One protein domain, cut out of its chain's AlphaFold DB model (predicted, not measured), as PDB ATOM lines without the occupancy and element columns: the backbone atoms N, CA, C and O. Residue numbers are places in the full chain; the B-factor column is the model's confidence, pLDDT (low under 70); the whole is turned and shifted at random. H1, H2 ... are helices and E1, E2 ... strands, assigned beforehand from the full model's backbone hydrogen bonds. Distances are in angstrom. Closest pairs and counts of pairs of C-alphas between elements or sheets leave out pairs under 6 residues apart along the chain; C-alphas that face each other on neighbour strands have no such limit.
ATOM      1  N   VAL A  41      -7.244  53.039  15.993       95.25
ATOM      2  CA  VAL A  41      -6.102  53.806  16.533       95.25
ATOM      3  C   VAL A  41      -4.875  53.696  15.629       95.25
ATOM      4  O   VAL A  41      -4.219  54.699  15.357       95.25
ATOM      5  N   ARG A  42      -4.574  52.502  15.104       94.94
ATOM      6  CA  ARG A  42      -3.416  52.316  14.216       94.94
ATOM      7  C   ARG A  42      -3.560  53.111  12.920       94.94
ATOM      8  O   ARG A  42      -2.621  53.765  12.475       94.94
ATOM      9  N   THR A  43      -4.755  53.080  12.335       94.94
ATOM     10  CA  THR A  43      -5.085  53.874  11.151       94.94
ATOM     11  C   THR A  43      -5.001  55.371  11.450       94.94
ATOM     12  O   THR A  43      -4.506  56.123  10.613       94.94
ATOM     13  N   ASP A  44      -5.447  55.812  12.627       97.06
ATOM     14  CA  ASP A  44      -5.372  57.216  13.027       97.06
ATOM     15  C   ASP A  44      -3.931  57.716  13.173       97.06
ATOM     16  O   ASP A  44      -3.593  58.765  12.626       97.06
ATOM     17  N   LEU A  45      -3.053  56.927  13.798       98.12
ATOM     18  CA  LEU A  45      -1.621  57.227  13.868       98.12
ATOM     19  C   LEU A  45      -1.012  57.382  12.469       98.12
ATOM     20  O   LEU A  45      -0.348  58.383  12.199       98.12
ATOM     21  N   ARG A  46      -1.321  56.464  11.539       97.50
ATOM     22  CA  ARG A  46      -0.835  56.552  10.150       97.50
ATOM     23  C   ARG A  46      -1.361  57.785   9.416       97.50
ATOM     24  O   ARG A  46      -0.623  58.390   8.638       97.50
ATOM     25  N   ARG A  47      -2.612  58.196   9.664       97.81
ATOM     26  CA  ARG A  47      -3.166  59.451   9.116       97.81
ATOM     27  C   ARG A  47      -2.432  60.686   9.629       97.81
ATOM     28  O   ARG A  47      -2.300  61.637   8.870       97.81
ATOM     29  N   HIS A  48      -1.921  60.643  10.856       98.44
ATOM     30  CA  HIS A  48      -1.083  61.694  11.441       98.44
ATOM     31  C   HIS A  48       0.414  61.526  11.135       98.44
ATOM     32  O   HIS A  48       1.233  62.284  11.644       98.44
ATOM     33  N   GLY A  49       0.773  60.564  10.281       98.44
ATOM     34  CA  GLY A  49       2.131  60.376   9.785       98.44
ATOM     35  C   GLY A  49       2.992  59.393  10.571       98.44
ATOM     36  O   GLY A  49       4.169  59.293  10.267       98.44
ATOM     37  N   TYR A  50       2.441  58.640  11.524       98.62
ATOM     38  CA  TYR A  50       3.186  57.649  12.305       98.62
ATOM     39  C   TYR A  50       2.778  56.222  11.925       98.62
ATOM     40  O   TYR A  50       1.647  55.807  12.178       98.62
ATOM     41  N   ASP A  51       3.698  55.444  11.356       98.12
ATOM     42  CA  ASP A  51       3.482  54.030  11.039       98.12
ATOM     43  C   ASP A  51       4.414  53.134  11.855       98.12
ATOM     44  O   ASP A  51       5.617  53.069  11.604       98.12
ATOM     45  N   PHE A  52       3.846  52.447  12.846       97.94
ATOM     46  CA  PHE A  52       4.574  51.534  13.722       97.94
ATOM     47  C   PHE A  52       4.504  50.096  13.209       97.94
ATOM     48  O   PHE A  52       3.420  49.568  12.917       97.94
ATOM     49  N   THR A  53       5.657  49.430  13.188       97.75
ATOM     50  CA  THR A  53       5.788  48.027  12.798       97.75
ATOM     51  C   THR A  53       6.428  47.198  13.907       97.75
ATOM     52  O   THR A  53       7.330  47.635  14.620       97.75
ATOM     53  N   LEU A  54       5.921  45.975  14.048       97.81
ATOM     54  CA  LEU A  54       6.568  44.894  14.773       97.81
ATOM     55  C   LEU A  54       6.594  43.708  13.822       97.81
ATOM     56  O   LEU A  54       5.548  43.139  13.509       97.81
ATOM     57  N   GLU A  55       7.780  43.375  13.343       97.44
ATOM     58  CA  GLU A  55       8.002  42.247  12.452       97.44
ATOM     59  C   GLU A  55       8.707  41.139  13.220       97.44
ATOM     60  O   GLU A  55       9.542  41.394  14.090       97.44
ATOM     61  N   TYR A  56       8.359  39.900  12.898       97.56
ATOM     62  CA  TYR A  56       8.967  38.718  13.480       97.56
ATOM     63  C   TYR A  56       9.268  37.720  12.373       97.56
ATOM     64  O   TYR A  56       8.413  37.432  11.534       97.56
ATOM     65  N   SER A  57      10.480  37.179  12.387       96.69
ATOM     66  CA  SER A  57      10.883  36.085  11.510       96.69
ATOM     67  C   SER A  57      11.640  35.039  12.308       96.69
ATOM     68  O   SER A  57      12.445  35.371  13.175       96.69
ATOM     69  N   ALA A  58      11.407  33.774  11.988       97.50
ATOM     70  CA  ALA A  58      12.105  32.656  12.594       97.50
ATOM     71  C   ALA A  58      12.536  31.663  11.523       97.50
ATOM     72  O   ALA A  58      11.867  31.495  10.503       97.50
ATOM     73  N   MET A  59      13.661  31.005  11.769       98.12
ATOM     74  CA  MET A  59      14.233  29.993  10.896       98.12
ATOM     75  C   MET A  59      14.641  28.796  11.737       98.12
ATOM     76  O   MET A  59      15.235  28.935  12.807       98.12
ATOM     77  N   THR A  60      14.338  27.608  11.229       98.31
ATOM     78  CA  THR A  60      14.757  26.341  11.826       98.31
ATOM     79  C   THR A  60      15.545  25.536  10.815       98.31
ATOM     80  O   THR A  60      15.153  25.450   9.650       98.31
ATOM     81  N   ALA A  61      16.629  24.904  11.247       98.38
ATOM     82  CA  ALA A  61      17.441  24.050  10.392       98.38
ATOM     83  C   ALA A  61      17.856  22.769  11.122       98.38
ATOM     84  O   ALA A  61      18.099  22.775  12.328       98.38
ATOM     85  N   THR A  62      17.962  21.665  10.379       98.38
ATOM     86  CA  THR A  62      18.498  20.386  10.871       98.38
ATOM     87  C   THR A  62      19.397  19.729   9.823       98.38
ATOM     88  O   THR A  62      19.143  19.825   8.620       98.38
ATOM     89  N   ASN A  63      20.466  19.065  10.261       97.69
ATOM     90  CA  ASN A  63      21.427  18.397   9.386       97.69
ATOM     91  C   ASN A  63      20.961  16.971   9.056       97.69
ATOM     92  O   ASN A  63      21.373  16.016   9.705       97.69
ATOM     93  N   ILE A  64      20.143  16.781   8.016       97.06
ATOM     94  CA  ILE A  64      19.635  15.444   7.630       97.06
ATOM     95  C   ILE A  64      20.779  14.488   7.240       97.06
ATOM     96  O   ILE A  64      20.802  13.334   7.665       97.06
ATOM     97  N   SER A  65      21.782  14.973   6.507       96.56
ATOM     98  CA  SER A  65      22.975  14.212   6.110       96.56
ATOM     99  C   SER A  65      24.187  15.135   5.955       96.56
ATOM    100  O   SER A  65      24.023  16.331   5.729       96.56
ATOM    101  N   GLY A  66      25.395  14.579   6.075       96.00
ATOM    102  CA  GLY A  66      26.649  15.326   5.951       96.00
ATOM    103  C   GLY A  66      26.901  16.323   7.089       96.00
ATOM    104  O   GLY A  66      26.411  16.136   8.205       96.00
ATOM    105  N   GLY A  67      27.686  17.358   6.781       94.94
ATOM    106  CA  GLY A  67      28.255  18.293   7.758       94.94
ATOM    107  C   GLY A  67      29.593  17.808   8.324       94.94
ATOM    108  O   GLY A  67      29.935  16.628   8.205       94.94
ATOM    109  N   TYR A  68      30.353  18.736   8.910       96.75
ATOM    110  CA  TYR A  68      31.586  18.428   9.634       96.75
ATOM    111  C   TYR A  68      31.290  17.550  10.858       96.75
ATOM    112  O   TYR A  68      31.850  16.464  10.998       96.75
ATOM    113  N   ASP A  69      30.343  17.984  11.691       97.00
ATOM    114  CA  ASP A  69      29.772  17.192  12.777       97.00
ATOM    115  C   ASP A  69      28.459  16.549  12.301       97.00
ATOM    116  O   ASP A  69      27.498  17.223  11.906       97.00
ATOM    117  N   ARG A  70      28.437  15.213  12.307       97.19
ATOM    118  CA  ARG A  70      27.342  14.402  11.761       97.19
ATOM    119  C   ARG A  70      26.213  14.169  12.762       97.19
ATOM    120  O   ARG A  70      25.164  13.656  12.348       97.19
ATOM    121  N   ASP A  71      26.395  14.558  14.023       97.75
ATOM    122  CA  ASP A  71      25.383  14.407  15.059       97.75
ATOM    123  C   ASP A  71      24.152  15.248  14.729       97.75
ATOM    124  O   ASP A  71      24.221  16.455  14.464       97.75
ATOM    125  N   LYS A  72      22.996  14.587  14.733       97.94
ATOM    126  CA  LYS A  72      21.726  15.193  14.338       97.94
ATOM    127  C   LYS A  72      21.255  16.169  15.391       97.94
ATOM    128  O   LYS A  72      21.157  15.841  16.572       97.94
ATOM    129  N   THR A  73      20.930  17.378  14.960       98.00
ATOM    130  CA  THR A  73      20.384  18.377  15.862       98.00
ATOM    131  C   THR A  73      19.537  19.391  15.109       98.00
ATOM    132  O   THR A  73      19.792  19.680  13.942       98.00
ATOM    133  N   LEU A  74      18.540  19.943  15.795       98.31
ATOM    134  CA  LEU A  74      17.758  21.064  15.298       98.31
ATOM    135  C   LEU A  74      18.298  22.357  15.906       98.31
ATOM    136  O   LEU A  74      18.627  22.419  17.096       98.31
ATOM    137  N   ARG A  75      18.391  23.392  15.080       98.56
ATOM    138  CA  ARG A  75      18.689  24.755  15.505       98.56
ATOM    139  C   ARG A  75      17.590  25.698  15.073       98.56
ATOM    140  O   ARG A  75      16.872  25.438  14.111       98.56
ATOM    141  N   TYR A  76      17.459  26.751  15.859       98.56
ATOM    142  CA  TYR A  76      16.441  27.773  15.747       98.56
ATOM    143  C   TYR A  76      17.111  29.130  15.925       98.56
ATOM    144  O   TYR A  76      17.937  29.293  16.829       98.56
ATOM    145  N   SER A  77      16.718  30.089  15.099       98.50
ATOM    146  CA  SER A  77      17.069  31.497  15.235       98.50
ATOM    147  C   SER A  77      15.894  32.378  14.851       98.50
ATOM    148  O   SER A  77      15.131  32.053  13.936       98.50
ATOM    149  N   ASP A  78      15.773  33.518  15.515       98.31
ATOM    150  CA  ASP A  78      14.736  34.497  15.223       98.31
ATOM    151  C   ASP A  78      15.261  35.924  15.172       98.31
ATOM    152  O   ASP A  78      16.404  36.219  15.534       98.31
ATOM    153  N   GLN A  79      14.393  36.791  14.660       98.19
ATOM    154  CA  GLN A  79      14.583  38.221  14.626       98.19
ATOM    155  C   GLN A  79      13.250  38.928  14.864       98.19
ATOM    156  O   GLN A  79      12.281  38.687  14.139       98.19
ATOM    157  N   TYR A  80      13.247  39.850  15.821       98.25
ATOM    158  CA  TYR A  80      12.230  40.885  15.960       98.25
ATOM    159  C   TYR A  80      12.745  42.193  15.367       98.25
ATOM    160  O   TYR A  80      13.892  42.564  15.614       98.25
ATOM    161  N   ILE A  81      11.895  42.909  14.637       98.25
ATOM    162  CA  ILE A  81      12.163  44.273  14.167       98.25
ATOM    163  C   ILE A  81      11.077  45.179  14.725       98.25
ATOM    164  O   ILE A  81       9.904  45.013  14.392       98.25
ATOM    165  N   LEU A  82      11.462  46.133  15.568       98.50
ATOM    166  CA  LEU A  82      10.571  47.196  16.025       98.50
ATOM    167  C   LEU A  82      10.907  48.452  15.238       98.50
ATOM    168  O   LEU A  82      12.048  48.908  15.282       98.50
ATOM    169  N   GLY A  83       9.930  48.989  14.516       98.38
ATOM    170  CA  GLY A  83      10.138  50.102  13.602       98.38
ATOM    171  C   GLY A  83       9.088  51.195  13.731       98.38
ATOM    172  O   GLY A  83       7.947  50.958  14.132       98.38
ATOM    173  N   VAL A  84       9.490  52.400  13.342       98.56
ATOM    174  CA  VAL A  84       8.587  53.508  13.052       98.56
ATOM    175  C   VAL A  84       9.020  54.189  11.756       98.56
ATOM    176  O   VAL A  84      10.187  54.556  11.600       98.56
ATOM    177  N   ASN A  85       8.071  54.364  10.840       98.56
ATOM    178  CA  ASN A  85       8.207  55.247   9.688       98.56
ATOM    179  C   ASN A  85       7.380  56.505   9.958       98.56
ATOM    180  O   ASN A  85       6.207  56.415  10.329       98.56
ATOM    181  N   MET A  86       8.000  57.667   9.796       98.81
ATOM    182  CA  MET A  86       7.398  58.964  10.065       98.81
ATOM    183  C   MET A  86       7.331  59.805   8.792       98.81
ATOM    184  O   MET A  86       8.357  60.107   8.183       98.81
ATOM    185  N   ASP A  87       6.118  60.204   8.424       98.69
ATOM    186  CA  ASP A  87       5.819  61.160   7.358       98.69
ATOM    187  C   ASP A  87       5.934  62.580   7.930       98.69
ATOM    188  O   ASP A  87       5.054  63.072   8.644       98.69
ATOM    189  N   LEU A  88       7.065  63.229   7.659       98.56
ATOM    190  CA  LEU A  88       7.402  64.519   8.257       98.56
ATOM    191  C   LEU A  88       6.626  65.678   7.641       98.56
ATOM    192  O   LEU A  88       6.596  66.762   8.227       98.56
ATOM    193  N   GLU A  89       5.975  65.466   6.500       98.06
ATOM    194  CA  GLU A  89       5.070  66.452   5.932       98.06
ATOM    195  C   GLU A  89       3.829  66.587   6.809       98.06
ATOM    196  O   GLU A  89       3.459  67.694   7.192       98.06
ATOM    197  N   LYS A  90       3.250  65.459   7.228       98.31
ATOM    198  CA  LYS A  90       2.104  65.454   8.148       98.31
ATOM    199  C   LYS A  90       2.473  65.919   9.554       98.31
ATOM    200  O   LYS A  90       1.668  66.580  10.201       98.31
ATOM    201  N   ILE A  91       3.668  65.564  10.030       98.44
ATOM    202  CA  ILE A  91       4.070  65.813  11.423       98.44
ATOM    203  C   ILE A  91       4.631  67.227  11.617       98.44
ATOM    204  O   ILE A  91       4.301  67.890  12.597       98.44
ATOM    205  N   LEU A  92       5.501  67.681  10.708       97.94
ATOM    206  CA  LEU A  92       6.289  68.912  10.857       97.94
ATOM    207  C   LEU A  92       6.118  69.893   9.686       97.94
ATOM    208  O   LEU A  92       6.740  70.955   9.696       97.94
ATOM    209  N   GLY A  93       5.328  69.558   8.661       97.75
ATOM    210  CA  GLY A  93       5.212  70.364   7.440       97.75
ATOM    211  C   GLY A  93       6.444  70.296   6.531       97.75
ATOM    212  O   GLY A  93       6.578  71.105   5.613       97.75
ATOM    213  N   ILE A  94       7.363  69.353   6.764       97.56
ATOM    214  CA  ILE A  94       8.536  69.155   5.907       97.56
ATOM    215  C   ILE A  94       8.083  68.366   4.679       97.56
ATOM    216  O   ILE A  94       8.061  67.138   4.705       97.56
ATOM    217  N   HIS A  95       7.716  69.082   3.615       96.81
ATOM    218  CA  HIS A  95       7.243  68.485   2.364       96.81
ATOM    219  C   HIS A  95       8.212  67.411   1.863       96.81
ATOM    220  O   HIS A  95       9.419  67.658   1.850       96.81
ATOM    221  N   ASP A  96       7.723  66.243   1.445       96.88
ATOM    222  CA  ASP A  96       8.560  65.117   0.992       96.88
ATOM    223  C   ASP A  96       9.680  64.697   1.976       96.88
ATOM    224  O   ASP A  96      10.776  64.290   1.567       96.88
ATOM    225  N   GLY A  97       9.446  64.876   3.276       98.31
ATOM    226  CA  GLY A  97      10.345  64.453   4.343       98.31
ATOM    227  C   GLY A  97       9.914  63.123   4.954       98.31
ATOM    228  O   GLY A  97       8.747  62.929   5.290       98.31
ATOM    229  N   GLU A  98      10.872  62.229   5.167       98.56
ATOM    230  CA  GLU A  98      10.669  60.951   5.844       98.56
ATOM    231  C   GLU A  98      11.724  60.776   6.936       98.56
ATOM    232  O   GLU A  98      12.896  61.119   6.761       98.56
ATOM    233  N   PHE A  99      11.318  60.203   8.059       98.75
ATOM    234  CA  PHE A  99      12.245  59.696   9.055       98.75
ATOM    235  C   PHE A  99      11.922  58.243   9.370       98.75
ATOM    236  O   PHE A  99      10.757  57.881   9.532       98.75
ATOM    237  N   LYS A 100      12.960  57.423   9.524       98.62
ATOM    238  CA  LYS A 100      12.820  56.024   9.908       98.62
ATOM    239  C   LYS A 100      13.736  55.691  11.065       98.62
ATOM    240  O   LYS A 100      14.929  55.998  11.034       98.62
ATOM    241  N   ALA A 101      13.178  55.001  12.051       98.62
ATOM    242  CA  ALA A 101      13.947  54.383  13.114       98.62
ATOM    243  C   ALA A 101      13.542  52.922  13.290       98.62
ATOM    244  O   ALA A 101      12.356  52.595  13.247       98.62
ATOM    245  N   SER A 102      14.520  52.047  13.508       98.50
ATOM    246  CA  SER A 102      14.262  50.658  13.865       98.50
ATOM    247  C   SER A 102      15.359  50.053  14.727       98.50
ATOM    248  O   SER A 102      16.541  50.404  14.636       98.50
ATOM    249  N   VAL A 103      14.937  49.108  15.560       98.31
ATOM    250  CA  VAL A 103      15.810  48.278  16.381       98.31
ATOM    251  C   VAL A 103      15.499  46.818  16.077       98.31
ATOM    252  O   VAL A 103      14.335  46.414  16.042       98.31
ATOM    253  N   ASN A 104      16.546  46.029  15.868       97.81
ATOM    254  CA  ASN A 104      16.466  44.593  15.656       97.81
ATOM    255  C   ASN A 104      16.899  43.849  16.917       97.81
ATOM    256  O   ASN A 104      17.870  44.229  17.562       97.81
ATOM    257  N   ASN A 105      16.221  42.758  17.249       98.25
ATOM    258  CA  ASN A 105      16.657  41.813  18.271       98.25
ATOM    259  C   ASN A 105      16.787  40.433  17.641       98.25
ATOM    260  O   ASN A 105      15.818  39.950  17.063       98.25
ATOM    261  N   ARG A 106      17.965  39.816  17.740       98.12
ATOM    262  CA  ARG A 106      18.225  38.471  17.206       98.12
ATOM    263  C   ARG A 106      18.488  37.477  18.320       98.12
ATOM    264  O   ARG A 106      19.283  37.771  19.210       98.12
ATOM    265  N   ASN A 107      17.914  36.277  18.225       98.31
ATOM    266  CA  ASN A 107      18.115  35.215  19.216       98.31
ATOM    267  C   ASN A 107      18.406  33.857  18.569       98.31
ATOM    268  O   ASN A 107      18.280  33.663  17.360       98.31
ATOM    269  N   GLY A 108      18.848  32.906  19.390       98.00
ATOM    270  CA  GLY A 108      19.039  31.512  18.990       98.00
ATOM    271  C   GLY A 108      20.445  31.160  18.502       98.00
ATOM    272  O   GLY A 108      21.426  31.825  18.829       98.00
ATOM    273  N   ARG A 109      20.541  30.051  17.767       97.88
ATOM    274  CA  ARG A 109      21.787  29.431  17.290       97.88
ATOM    275  C   ARG A 109      21.640  29.009  15.834       97.88
ATOM    276  O   ARG A 109      20.543  28.668  15.397       97.88
ATOM    277  N   ASP A 110      22.755  28.969  15.117       97.00
ATOM    278  CA  ASP A 110      22.800  28.573  13.712       97.00
ATOM    279  C   ASP A 110      23.420  27.187  13.517       97.00
ATOM    280  O   ASP A 110      24.449  26.838  14.101       97.00
ATOM    281  N   LEU A 111      22.776  26.388  12.670       97.88
ATOM    282  CA  LEU A 111      23.226  25.044  12.340       97.88
ATOM    283  C   LEU A 111      24.540  25.055  11.547       97.88
ATOM    284  O   LEU A 111      25.342  24.135  11.726       97.88
ATOM    285  N   THR A 112      24.790  26.065  10.699       96.81
ATOM    286  CA  THR A 112      26.066  26.152   9.972       96.81
ATOM    287  C   THR A 112      27.228  26.233  10.952       96.81
ATOM    288  O   THR A 112      28.163  25.443  10.820       96.81
ATOM    289  N   GLN A 113      27.134  27.105  11.961       94.81
ATOM    290  CA  GLN A 113      28.155  27.246  13.002       94.81
ATOM    291  C   GLN A 113      28.322  25.980  13.851       94.81
ATOM    292  O   GLN A 113      29.444  25.599  14.172       94.81
ATOM    293  N   ASP A 114      27.216  25.326  14.206       96.12
ATOM    294  CA  ASP A 114      27.232  24.241  15.188       96.12
ATOM    295  C   ASP A 114      27.529  22.853  14.615       96.12
ATOM    296  O   ASP A 114      27.884  21.948  15.378       96.12
ATOM    297  N   ARG A 115      27.289  22.641  13.314       97.19
ATOM    298  CA  ARG A 115      27.367  21.311  12.686       97.19
ATOM    299  C   ARG A 115      28.012  21.286  11.312       97.19
ATOM    300  O   ARG A 115      28.714  20.327  10.994       97.19
ATOM    301  N   LEU A 116      27.729  22.269  10.457       96.25
ATOM    302  CA  LEU A 116      28.050  22.127   9.035       96.25
ATOM    303  C   LEU A 116      29.493  22.512   8.707       96.25
ATOM    304  O   LEU A 116      30.128  21.796   7.935       96.25
ATOM    305  N   GLN A 117      29.999  23.610   9.269       95.25
ATOM    306  CA  GLN A 117      31.331  24.126   8.945       95.25
ATOM    307  C   GLN A 117      32.449  23.430   9.736       95.25
ATOM    308  O   GLN A 117      32.243  23.019  10.878       95.25
ATOM    309  N   ASP A 118      33.654  23.352   9.157       95.00
ATOM    310  CA  ASP A 118      34.854  23.018   9.934       95.00
ATOM    311  C   ASP A 118      35.137  24.187  10.897       95.00
ATOM    312  O   ASP A 118      35.244  25.332  10.447       95.00
ATOM    313  N   PRO A 119      35.280  23.945  12.211       91.94
ATOM    314  CA  PRO A 119      35.502  25.006  13.193       91.94
ATOM    315  C   PRO A 119      36.800  25.799  12.966       91.94
ATOM    316  O   PRO A 119      36.964  26.876  13.535       91.94
ATOM    317  N   ARG A 120      37.725  25.293  12.142       94.25
ATOM    318  CA  ARG A 120      38.992  25.953  11.784       94.25
ATOM    319  C   ARG A 120      38.912  26.730  10.467       94.25
ATOM    320  O   ARG A 120      39.832  27.483  10.162       94.25
ATOM    321  N   ALA A 121      37.850  26.537   9.687       91.06
ATOM    322  CA  ALA A 121      37.639  27.183   8.396       91.06
ATOM    323  C   ALA A 121      36.162  27.601   8.261       91.06
ATOM    324  O   ALA A 121      35.370  26.880   7.646       91.06
ATOM    325  N   PRO A 122      35.775  28.749   8.854       84.62
ATOM    326  CA  PRO A 122      34.396  29.223   8.832       84.62
ATOM    327  C   PRO A 122      33.871  29.403   7.406       84.62
ATOM    328  O   PRO A 122      34.593  29.880   6.526       84.62
ATOM    329  N   VAL A 123      32.599  29.063   7.181       83.50
ATOM    330  CA  VAL A 123      31.947  29.311   5.889       83.50
ATOM    331  C   VAL A 123      31.823  30.820   5.682       83.50
ATOM    332  O   VAL A 123      31.278  31.535   6.523       83.50
ATOM    333  N   ILE A 124      32.325  31.308   4.550       79.00
ATOM    334  CA  ILE A 124      32.293  32.727   4.198       79.00
ATOM    335  C   ILE A 124      31.098  32.987   3.285       79.00
ATOM    336  O   ILE A 124      30.922  32.329   2.263       79.00
ATOM    337  N   GLY A 125      30.280  33.967   3.661       77.69
ATOM    338  CA  GLY A 125      29.205  34.484   2.815       77.69
ATOM    339  C   GLY A 125      28.005  33.550   2.609       77.69
ATOM    340  O   GLY A 125      27.183  33.788   1.725       77.69
ATOM    341  N   SER A 126      27.876  32.498   3.423       88.25
ATOM    342  CA  SER A 126      26.714  31.608   3.405       88.25
ATOM    343  C   SER A 126      26.416  31.026   4.786       88.25
ATOM    344  O   SER A 126      27.318  30.746   5.571       88.25
ATOM    345  N   GLY A 127      25.131  30.822   5.062       93.44
ATOM    346  CA  GLY A 127      24.600  30.241   6.291       93.44
ATOM    347  C   GLY A 127      23.195  29.703   6.033       93.44
ATOM    348  O   GLY A 127      22.474  30.236   5.187       93.44
ATOM    349  N   VAL A 128      22.808  28.628   6.722       96.62
ATOM    350  CA  VAL A 128      21.491  27.995   6.517       96.62
ATOM    351  C   VAL A 128      20.364  28.672   7.294       96.62
ATOM    352  O   VAL A 128      19.218  28.256   7.156       96.62
ATOM    353  N   GLN A 129      20.668  29.679   8.111       97.25
ATOM    354  CA  GLN A 129      19.700  30.536   8.792       97.25
ATOM    355  C   GLN A 129      20.127  32.004   8.613       97.25
ATOM    356  O   GLN A 129      20.959  32.517   9.358       97.25
ATOM    357  N   SER A 130      19.589  32.689   7.601       94.69
ATOM    358  CA  SER A 130      20.010  34.049   7.214       94.69
ATOM    359  C   SER A 130      19.695  35.142   8.246       94.69
ATOM    360  O   SER A 130      20.323  36.201   8.234       94.69
ATOM    361  N   ASN A 131      18.777  34.885   9.180       95.12
ATOM    362  CA  ASN A 131      18.484  35.789  10.295       95.12
ATOM    363  C   ASN A 131      19.449  35.635  11.491       95.12
ATOM    364  O   ASN A 131      19.310  36.356  12.478       95.12
ATOM    365  N   TYR A 132      20.434  34.732  11.429       95.44
ATOM    366  CA  TYR A 132      21.476  34.593  12.447       95.44
ATOM    367  C   TYR A 132      22.714  35.442  12.123       95.44
ATOM    368  O   TYR A 132      23.061  35.660  10.962       95.44
ATOM    369  N   GLY A 133      23.427  35.897  13.158       92.38
ATOM    370  CA  GLY A 133      24.725  36.558  13.022       92.38
ATOM    371  C   GLY A 133      24.718  38.014  13.474       92.38
ATOM    372  O   GLY A 133      23.677  38.564  13.824       92.38
ATOM    373  N   ARG A 134      25.916  38.620  13.469       92.06
ATOM    374  CA  ARG A 134      26.219  39.951  14.046       92.06
ATOM    375  C   ARG A 134      25.952  40.054  15.557       92.06
ATOM    376  O   ARG A 134      25.921  41.142  16.108       92.06
ATOM    377  N   GLY A 135      25.868  38.913  16.239       93.88
ATOM    378  CA  GLY A 135      25.592  38.825  17.671       93.88
ATOM    379  C   GLY A 135      24.096  38.718  17.954       93.88
ATOM    380  O   GLY A 135      23.285  39.442  17.378       93.88
ATOM    381  N   GLN A 136      23.745  37.815  18.870       95.19
ATOM    382  CA  GLN A 136      22.364  37.531  19.259       95.19
ATOM    383  C   GLN A 136      21.930  38.499  20.367       95.19
ATOM    384  O   GLN A 136      21.952  38.170  21.552       95.19
ATOM    385  N   THR A 137      21.674  39.744  19.970       97.75
ATOM    386  CA  THR A 137      21.384  40.867  20.867       97.75
ATOM    387  C   THR A 137      20.504  41.912  20.171       97.75
ATOM    388  O   THR A 137      19.995  41.686  19.070       97.75
ATOM    389  N   TRP A 138      20.306  43.046  20.838       97.75
ATOM    390  CA  TRP A 138      19.673  44.249  20.318       97.75
ATOM    391  C   TRP A 138      20.651  45.091  19.488       97.75
ATOM    392  O   TRP A 138      21.750  45.399  19.949       97.75
ATOM    393  N   HIS A 139      20.220  45.512  18.301       97.81
ATOM    394  CA  HIS A 139      20.958  46.353  17.358       97.81
ATOM    395  C   HIS A 139      20.096  47.535  16.933       97.81
ATOM    396  O   HIS A 139      18.949  47.350  16.534       97.81
ATOM    397  N   ALA A 140      20.642  48.748  16.987       97.00
ATOM    398  CA  ALA A 140      20.045  49.877  16.282       97.00
ATOM    399  C   ALA A 140      20.383  49.737  14.792       97.00
ATOM    400  O   ALA A 140      21.558  49.677  14.445       97.00
ATOM    401  N   THR A 141      19.367  49.681  13.935       95.88
ATOM    402  CA  THR A 141      19.548  49.318  12.519       95.88
ATOM    403  C   THR A 141      19.263  50.490  11.600       95.88
ATOM    404  O   THR A 141      20.051  50.793  10.711       95.88
ATOM    405  N   GLN A 142      18.138  51.171  11.815       98.19
ATOM    406  CA  GLN A 142      17.794  52.381  11.077       98.19
ATOM    407  C   GLN A 142      17.644  53.530  12.060       98.19
ATOM    408  O   GLN A 142      17.002  53.396  13.100       98.19
ATOM    409  N   PHE A 143      18.235  54.661  11.711       98.31
ATOM    410  CA  PHE A 143      17.972  55.956  12.318       98.31
ATOM    411  C   PHE A 143      18.385  57.017  11.304       98.31
ATOM    412  O   PHE A 143      19.506  57.528  11.334       98.31
ATOM    413  N   TRP A 144      17.515  57.277  10.336       98.69
ATOM    414  CA  TRP A 144      17.845  58.135   9.209       98.69
ATOM    415  C   TRP A 144      16.706  59.080   8.850       98.69
ATOM    416  O   TRP A 144      15.529  58.789   9.048       98.69
ATOM    417  N   PHE A 145      17.092  60.224   8.294       98.62
ATOM    418  CA  PHE A 145      16.216  61.208   7.673       98.62
ATOM    419  C   PHE A 145      16.429  61.171   6.160       98.62
ATOM    420  O   PHE A 145      17.568  61.094   5.694       98.62
ATOM    421  N   LYS A 146      15.341  61.251   5.396       98.50
ATOM    422  CA  LYS A 146      15.362  61.375   3.942       98.50
ATOM    423  C   LYS A 146      14.539  62.581   3.515       98.50
ATOM    424  O   LYS A 146      13.436  62.795   4.012       98.50
ATOM    425  N   LYS A 147      15.059  63.336   2.552       98.12
ATOM    426  CA  LYS A 147      14.343  64.410   1.866       98.12
ATOM    427  C   LYS A 147      14.436  64.195   0.368       98.12
ATOM    428  O   LYS A 147      15.538  64.166  -0.180       98.12
ATOM    429  N   THR A 148      13.284  64.150  -0.284       97.94
ATOM    430  CA  THR A 148      13.219  64.185  -1.744       97.94
ATOM    431  C   THR A 148      13.076  65.624  -2.231       97.94
ATOM    432  O   THR A 148      12.320  66.407  -1.656       97.94
ATOM    433  N   GLY A 149      13.799  66.015  -3.276       95.31
ATOM    434  CA  GLY A 149      13.774  67.360  -3.850       95.31
ATOM    435  C   GLY A 149      13.776  67.359  -5.378       95.31
ATOM    436  O   GLY A 149      13.849  66.310  -6.019       95.31
ATOM    437  N   TRP A 150      13.688  68.564  -5.950       95.44
ATOM    438  CA  TRP A 150      13.740  68.820  -7.398       95.44
ATOM    439  C   TRP A 150      12.786  67.936  -8.210       95.44
ATOM    440  O   TRP A 150      13.225  67.220  -9.106       95.44
ATOM    441  N   ASP A 151      11.493  67.954  -7.871       93.88
ATOM    442  CA  ASP A 151      10.465  67.138  -8.536       93.88
ATOM    443  C   ASP A 151      10.856  65.652  -8.621       93.88
ATOM    444  O   ASP A 151      10.798  65.034  -9.684       93.88
ATOM    445  N   LYS A 152      11.301  65.084  -7.490       94.38
ATOM    446  CA  LYS A 152      11.735  63.680  -7.353       94.38
ATOM    447  C   LYS A 152      13.030  63.310  -8.089       94.38
ATOM    448  O   LYS A 152      13.290  62.132  -8.303       94.38
ATOM    449  N   LYS A 153      13.870  64.283  -8.457       97.06
ATOM    450  CA  LYS A 153      15.164  64.021  -9.120       97.06
ATOM    451  C   LYS A 153      16.331  63.817  -8.159       97.06
ATOM    452  O   LYS A 153      17.371  63.322  -8.587       97.06
ATOM    453  N   LEU A 154      16.192  64.220  -6.897       97.00
ATOM    454  CA  LEU A 154      17.215  64.012  -5.876       97.00
ATOM    455  C   LEU A 154      16.589  63.480  -4.593       97.00
ATOM    456  O   LEU A 154      15.701  64.119  -4.035       97.00
ATOM    457  N   ASP A 155      17.143  62.380  -4.093       97.56
ATOM    458  CA  ASP A 155      16.927  61.894  -2.735       97.56
ATOM    459  C   ASP A 155      18.200  62.092  -1.914       97.56
ATOM    460  O   ASP A 155      19.261  61.562  -2.248       97.56
ATOM    461  N   LEU A 156      18.095  62.855  -0.824       97.62
ATOM    462  CA  LEU A 156      19.149  62.974   0.177       97.62
ATOM    463  C   LEU A 156      18.743  62.180   1.415       97.62
ATOM    464  O   LEU A 156      17.756  62.521   2.064       97.62
ATOM    465  N   LYS A 157      19.524  61.154   1.755       98.38
ATOM    466  CA  LYS A 157      19.313  60.286   2.917       98.38
ATOM    467  C   LYS A 157      20.542  60.336   3.820       98.38
ATOM    468  O   LYS A 157      21.660  60.155   3.347       98.38
ATOM    469  N   VAL A 158      20.348  60.610   5.107       98.31
ATOM    470  CA  VAL A 158      21.439  60.778   6.076       98.31
ATOM    471  C   VAL A 158      21.073  60.180   7.429       98.31
ATOM    472  O   VAL A 158      19.958  60.356   7.919       98.31
ATOM    473  N   GLY A 159      22.023  59.474   8.038       98.12
ATOM    474  CA  GLY A 159      21.877  58.871   9.358       98.12
ATOM    475  C   GLY A 159      22.509  57.487   9.437       98.12
ATOM    476  O   GLY A 159      23.404  57.157   8.662       98.12
ATOM    477  N   LEU A 160      22.024  56.684  10.379       97.69
ATOM    478  CA  LEU A 160      22.364  55.273  10.502       97.69
ATOM    479  C   LEU A 160      21.483  54.459   9.552       97.69
ATOM    480  O   LEU A 160      20.259  54.447   9.692       97.69
ATOM    481  N   MET A 161      22.108  53.783   8.594       96.44
ATOM    482  CA  MET A 161      21.441  52.847   7.695       96.44
ATOM    483  C   MET A 161      22.428  51.769   7.237       96.44
ATOM    484  O   MET A 161      23.607  52.075   7.031       96.44
ATOM    485  N   PRO A 162      21.976  50.523   7.051       95.06
ATOM    486  CA  PRO A 162      22.801  49.492   6.449       95.06
ATOM    487  C   PRO A 162      22.926  49.751   4.937       95.06
ATOM    488  O   PRO A 162      21.910  50.015   4.291       95.06
ATOM    489  N   PRO A 163      24.117  49.622   4.319       95.25
ATOM    490  CA  PRO A 163      24.280  49.867   2.885       95.25
ATOM    491  C   PRO A 163      23.382  48.982   2.015       95.25
ATOM    492  O   PRO A 163      22.846  49.451   1.015       95.25
ATOM    493  N   GLY A 164      23.156  47.730   2.438       95.06
ATOM    494  CA  GLY A 164      22.283  46.769   1.758       95.06
ATOM    495  C   GLY A 164      20.803  47.155   1.680       95.06
ATOM    496  O   GLY A 164      20.036  46.471   1.009       95.06
ATOM    497  N   GLU A 165      20.380  48.212   2.381       95.50
ATOM    498  CA  GLU A 165      19.027  48.757   2.258       95.50
ATOM    499  C   GLU A 165      18.814  49.436   0.900       95.50
ATOM    500  O   GLU A 165      17.765  49.243   0.284       95.50
ATOM    501  N   ASP A 166      19.816  50.181   0.422       96.00
ATOM    502  CA  ASP A 166      19.726  51.007  -0.789       96.00
ATOM    503  C   ASP A 166      20.625  50.496  -1.934       96.00
ATOM    504  O   ASP A 166      20.333  50.735  -3.105       96.00
ATOM    505  N   PHE A 167      21.700  49.760  -1.626       95.44
ATOM    506  CA  PHE A 167      22.659  49.236  -2.604       95.44
ATOM    507  C   PHE A 167      22.672  47.708  -2.603       95.44
ATOM    508  O   PHE A 167      22.685  47.091  -1.544       95.44
ATOM    509  N   ASP A 168      22.711  47.093  -3.792       94.81
ATOM    510  CA  ASP A 168      22.743  45.626  -3.946       94.81
ATOM    511  C   ASP A 168      21.575  44.910  -3.221       94.81
ATOM    512  O   ASP A 168      21.687  43.792  -2.733       94.81
ATOM    513  N   ASN A 169      20.416  45.564  -3.121       92.50
ATOM    514  CA  ASN A 169      19.259  45.010  -2.428       92.50
ATOM    515  C   ASN A 169      18.518  43.981  -3.304       92.50
ATOM    516  O   ASN A 169      17.946  44.338  -4.333       92.50
ATOM    517  N   ASN A 170      18.482  42.718  -2.864       88.19
ATOM    518  CA  ASN A 170      17.808  41.613  -3.563       88.19
ATOM    519  C   ASN A 170      16.563  41.073  -2.824       88.19
ATOM    520  O   ASN A 170      15.997  40.052  -3.219       88.19
ATOM    521  N   GLY A 171      16.127  41.725  -1.739       90.69
ATOM    522  CA  GLY A 171      15.111  41.181  -0.832       90.69
ATOM    523  C   GLY A 171      15.587  39.932  -0.075       90.69
ATOM    524  O   GLY A 171      16.707  39.461  -0.254       90.69
ATOM    525  N   CYS A 172      14.756  39.387   0.816       92.94
ATOM    526  CA  CYS A 172      15.115  38.210   1.614       92.94
ATOM    527  C   CYS A 172      13.914  37.278   1.802       92.94
ATOM    528  O   CYS A 172      13.149  37.406   2.754       92.94
ATOM    529  N   PHE A 173      13.757  36.337   0.872       92.88
ATOM    530  CA  PHE A 173      12.673  35.343   0.900       92.88
ATOM    531  C   PHE A 173      13.172  33.925   1.196       92.88
ATOM    532  O   PHE A 173      12.398  33.064   1.606       92.88
ATOM    533  N   PHE A 174      14.466  33.676   0.987       95.38
ATOM    534  CA  PHE A 174      15.088  32.382   1.222       95.38
ATOM    535  C   PHE A 174      15.745  32.328   2.598       95.38
ATOM    536  O   PHE A 174      16.364  33.284   3.063       95.38
ATOM    537  N   GLN A 175      15.665  31.155   3.219       96.44
ATOM    538  CA  GLN A 175      16.321  30.877   4.494       96.44
ATOM    539  C   GLN A 175      17.859  30.814   4.369       96.44
ATOM    540  O   GLN A 175      18.571  31.119   5.323       96.44
ATOM    541  N   ASN A 176      18.387  30.439   3.199       95.50
ATOM    542  CA  ASN A 176      19.829  30.425   2.957       95.50
ATOM    543  C   ASN A 176      20.354  31.846   2.700       95.50
ATOM    544  O   ASN A 176      19.860  32.536   1.807       95.50
ATOM    545  N   LEU A 177      21.387  32.257   3.443       94.00
ATOM    546  CA  LEU A 177      21.950  33.606   3.370       94.00
ATOM    547  C   LEU A 177      22.466  33.964   1.973       94.00
ATOM    548  O   LEU A 177      22.325  35.102   1.557       94.00
ATOM    549  N   SER A 178      22.974  33.013   1.190       92.62
ATOM    550  CA  SER A 178      23.456  33.292  -0.171       92.62
ATOM    551  C   SER A 178      22.361  33.744  -1.148       92.62
ATOM    552  O   SER A 178      22.680  34.129  -2.266       92.62
ATOM    553  N   LEU A 179      21.088  33.699  -0.741       93.31
ATOM    554  CA  LEU A 179      19.915  34.097  -1.524       93.31
ATOM    555  C   LEU A 179      19.058  35.156  -0.793       93.31
ATOM    556  O   LEU A 179      17.863  35.281  -1.064       93.31
ATOM    557  N   CYS A 180      19.630  35.870   0.180       93.94
ATOM    558  CA  CYS A 180      18.910  36.816   1.034       93.94
ATOM    559  C   CYS A 180      19.733  38.084   1.293       93.94
ATOM    560  O   CYS A 180      20.796  38.017   1.891       93.94
ATOM    561  N   GLY A 181      19.199  39.248   0.934       93.19
ATOM    562  CA  GLY A 181      19.809  40.550   1.190       93.19
ATOM    563  C   GLY A 181      20.889  40.931   0.176       93.19
ATOM    564  O   GLY A 181      20.922  40.424  -0.947       93.19
ATOM    565  N   SER A 182      21.758  41.864   0.570       94.44
ATOM    566  CA  SER A 182      22.879  42.311  -0.260       94.44
ATOM    567  C   SER A 182      24.053  41.341  -0.180       94.44
ATOM    568  O   SER A 182      24.706  41.198   0.855       94.44
ATOM    569  N   LEU A 183      24.354  40.696  -1.304       91.94
ATOM    570  CA  LEU A 183      25.419  39.708  -1.410       91.94
ATOM    571  C   LEU A 183      26.808  40.338  -1.246       91.94
ATOM    572  O   LEU A 183      27.705  39.685  -0.719       91.94
ATOM    573  N   ALA A 184      26.985  41.613  -1.604       91.50
ATOM    574  CA  ALA A 184      28.226  42.359  -1.388       91.50
ATOM    575  C   ALA A 184      28.623  42.441   0.100       91.50
ATOM    576  O   ALA A 184      29.810  42.474   0.436       91.50
ATOM    577  N   GLY A 185      27.639  42.428   1.006       90.94
ATOM    578  CA  GLY A 185      27.875  42.374   2.451       90.94
ATOM    579  C   GLY A 185      28.230  40.986   2.984       90.94
ATOM    580  O   GLY A 185      28.700  40.854   4.119       90.94
ATOM    581  N   HIS A 186      28.020  39.928   2.202       89.88
ATOM    582  CA  HIS A 186      28.248  38.558   2.643       89.88
ATOM    583  C   HIS A 186      29.732  38.213   2.594       89.88
ATOM    584  O   HIS A 186      30.377  38.276   1.554       89.88
TER     585      HIS A 186
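Overview. This is residues 41 to 186 of the 195 residues of the protein "Porin" of Klebsiella michiganensis (UniProt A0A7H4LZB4). A long, twisted sheet of five strands forms a slab: E1, E2 and E3 run side by side along its length, and E4 and E5 turn away beside them at one end. Unnamed chain covers part of one face, residues 128 to 131 nearest the sheet and 172 to 181 over them; short helices H1 and H2 sit at one end and H3 near the other. The printed part has 146 residues, with three named helices and five named strands in the order H1 E1 E2 H2 E3 H3 E4 E5; the sheet order is E1 - E2 - E3 - E4 - E5, all antiparallel, and the class is mixed, helices and strands. The whole is loose, with a radius of gyration of the C-alphas of 19.1 A, and elongated, spanning 60 by 35 by 21 A.

Arrangement. E1, residues 50 to 62, is an edge strand and forms a hairpin with E2, residues 74 to 87, at 167 degrees; N 55 and O 81 are within hydrogen-bond range at 2.9 A. E3, residues 97 to 108, is antiparallel to E2 at 165 degrees, with N 82 and O 103 at 2.9 A. E4, residues 138 to 149, is antiparallel to E3 at 161 degrees, with N 100 and O 144 at 2.9 A. E5, residues 154 to 160, is the other edge strand and forms a hairpin with E4 at 158 degrees, with N 145 and O 158 at 2.9 A. E1 and E5 are apart. H1, residues 41 to 47, stands at the sheet's level, at a height of 2.4 A over a local plane fitted to only just enough C-alphas, 6; its closest C-alphas to E1 are those of Leu 45 and Asp 51, 6.7 A. H2, residues 88 to 92, is on the sheet at a height of 4.8 A, over none of the strands; the closest C-alphas of H2 and E3 are those of Leu 88 and Gly 97, 4.9 A. H3, residues 111 to 116, is on the sheet at a height of 9.0 A, over E2 and only just not over E1, on which 2 of its C-alphas fall; it runs slantwise to the strands, at 40 degrees to E2 on the local plane. The closest C-alphas of E2 and H3 are those of Arg 75 and Leu 111, 5.5 A. In H1, H2 and H3 every O i to N i+4 pair is within hydrogen-bond range.

Along the chain. E2 is 42.6 A long, E1 40.3 A, E3 37.1 A, E4 34.0 A and E5 19.3 A. H1 begins at C-alpha 41 (-6.102, 53.806, 16.533), E2 at C-alpha 74 (17.758, 21.064, 15.298), and E5 ends at C-alpha 160 (22.364, 55.273, 10.502).

Size, cuts and confidence. The C-alphas of Arg 70 and Gly 93 are the two farthest apart, 60.3 A. The links E1 to E2, 11 residues, and H3 to E4, 21 residues, are long. The printed part has no cut, and no printed residue is under 70 in pLDDT.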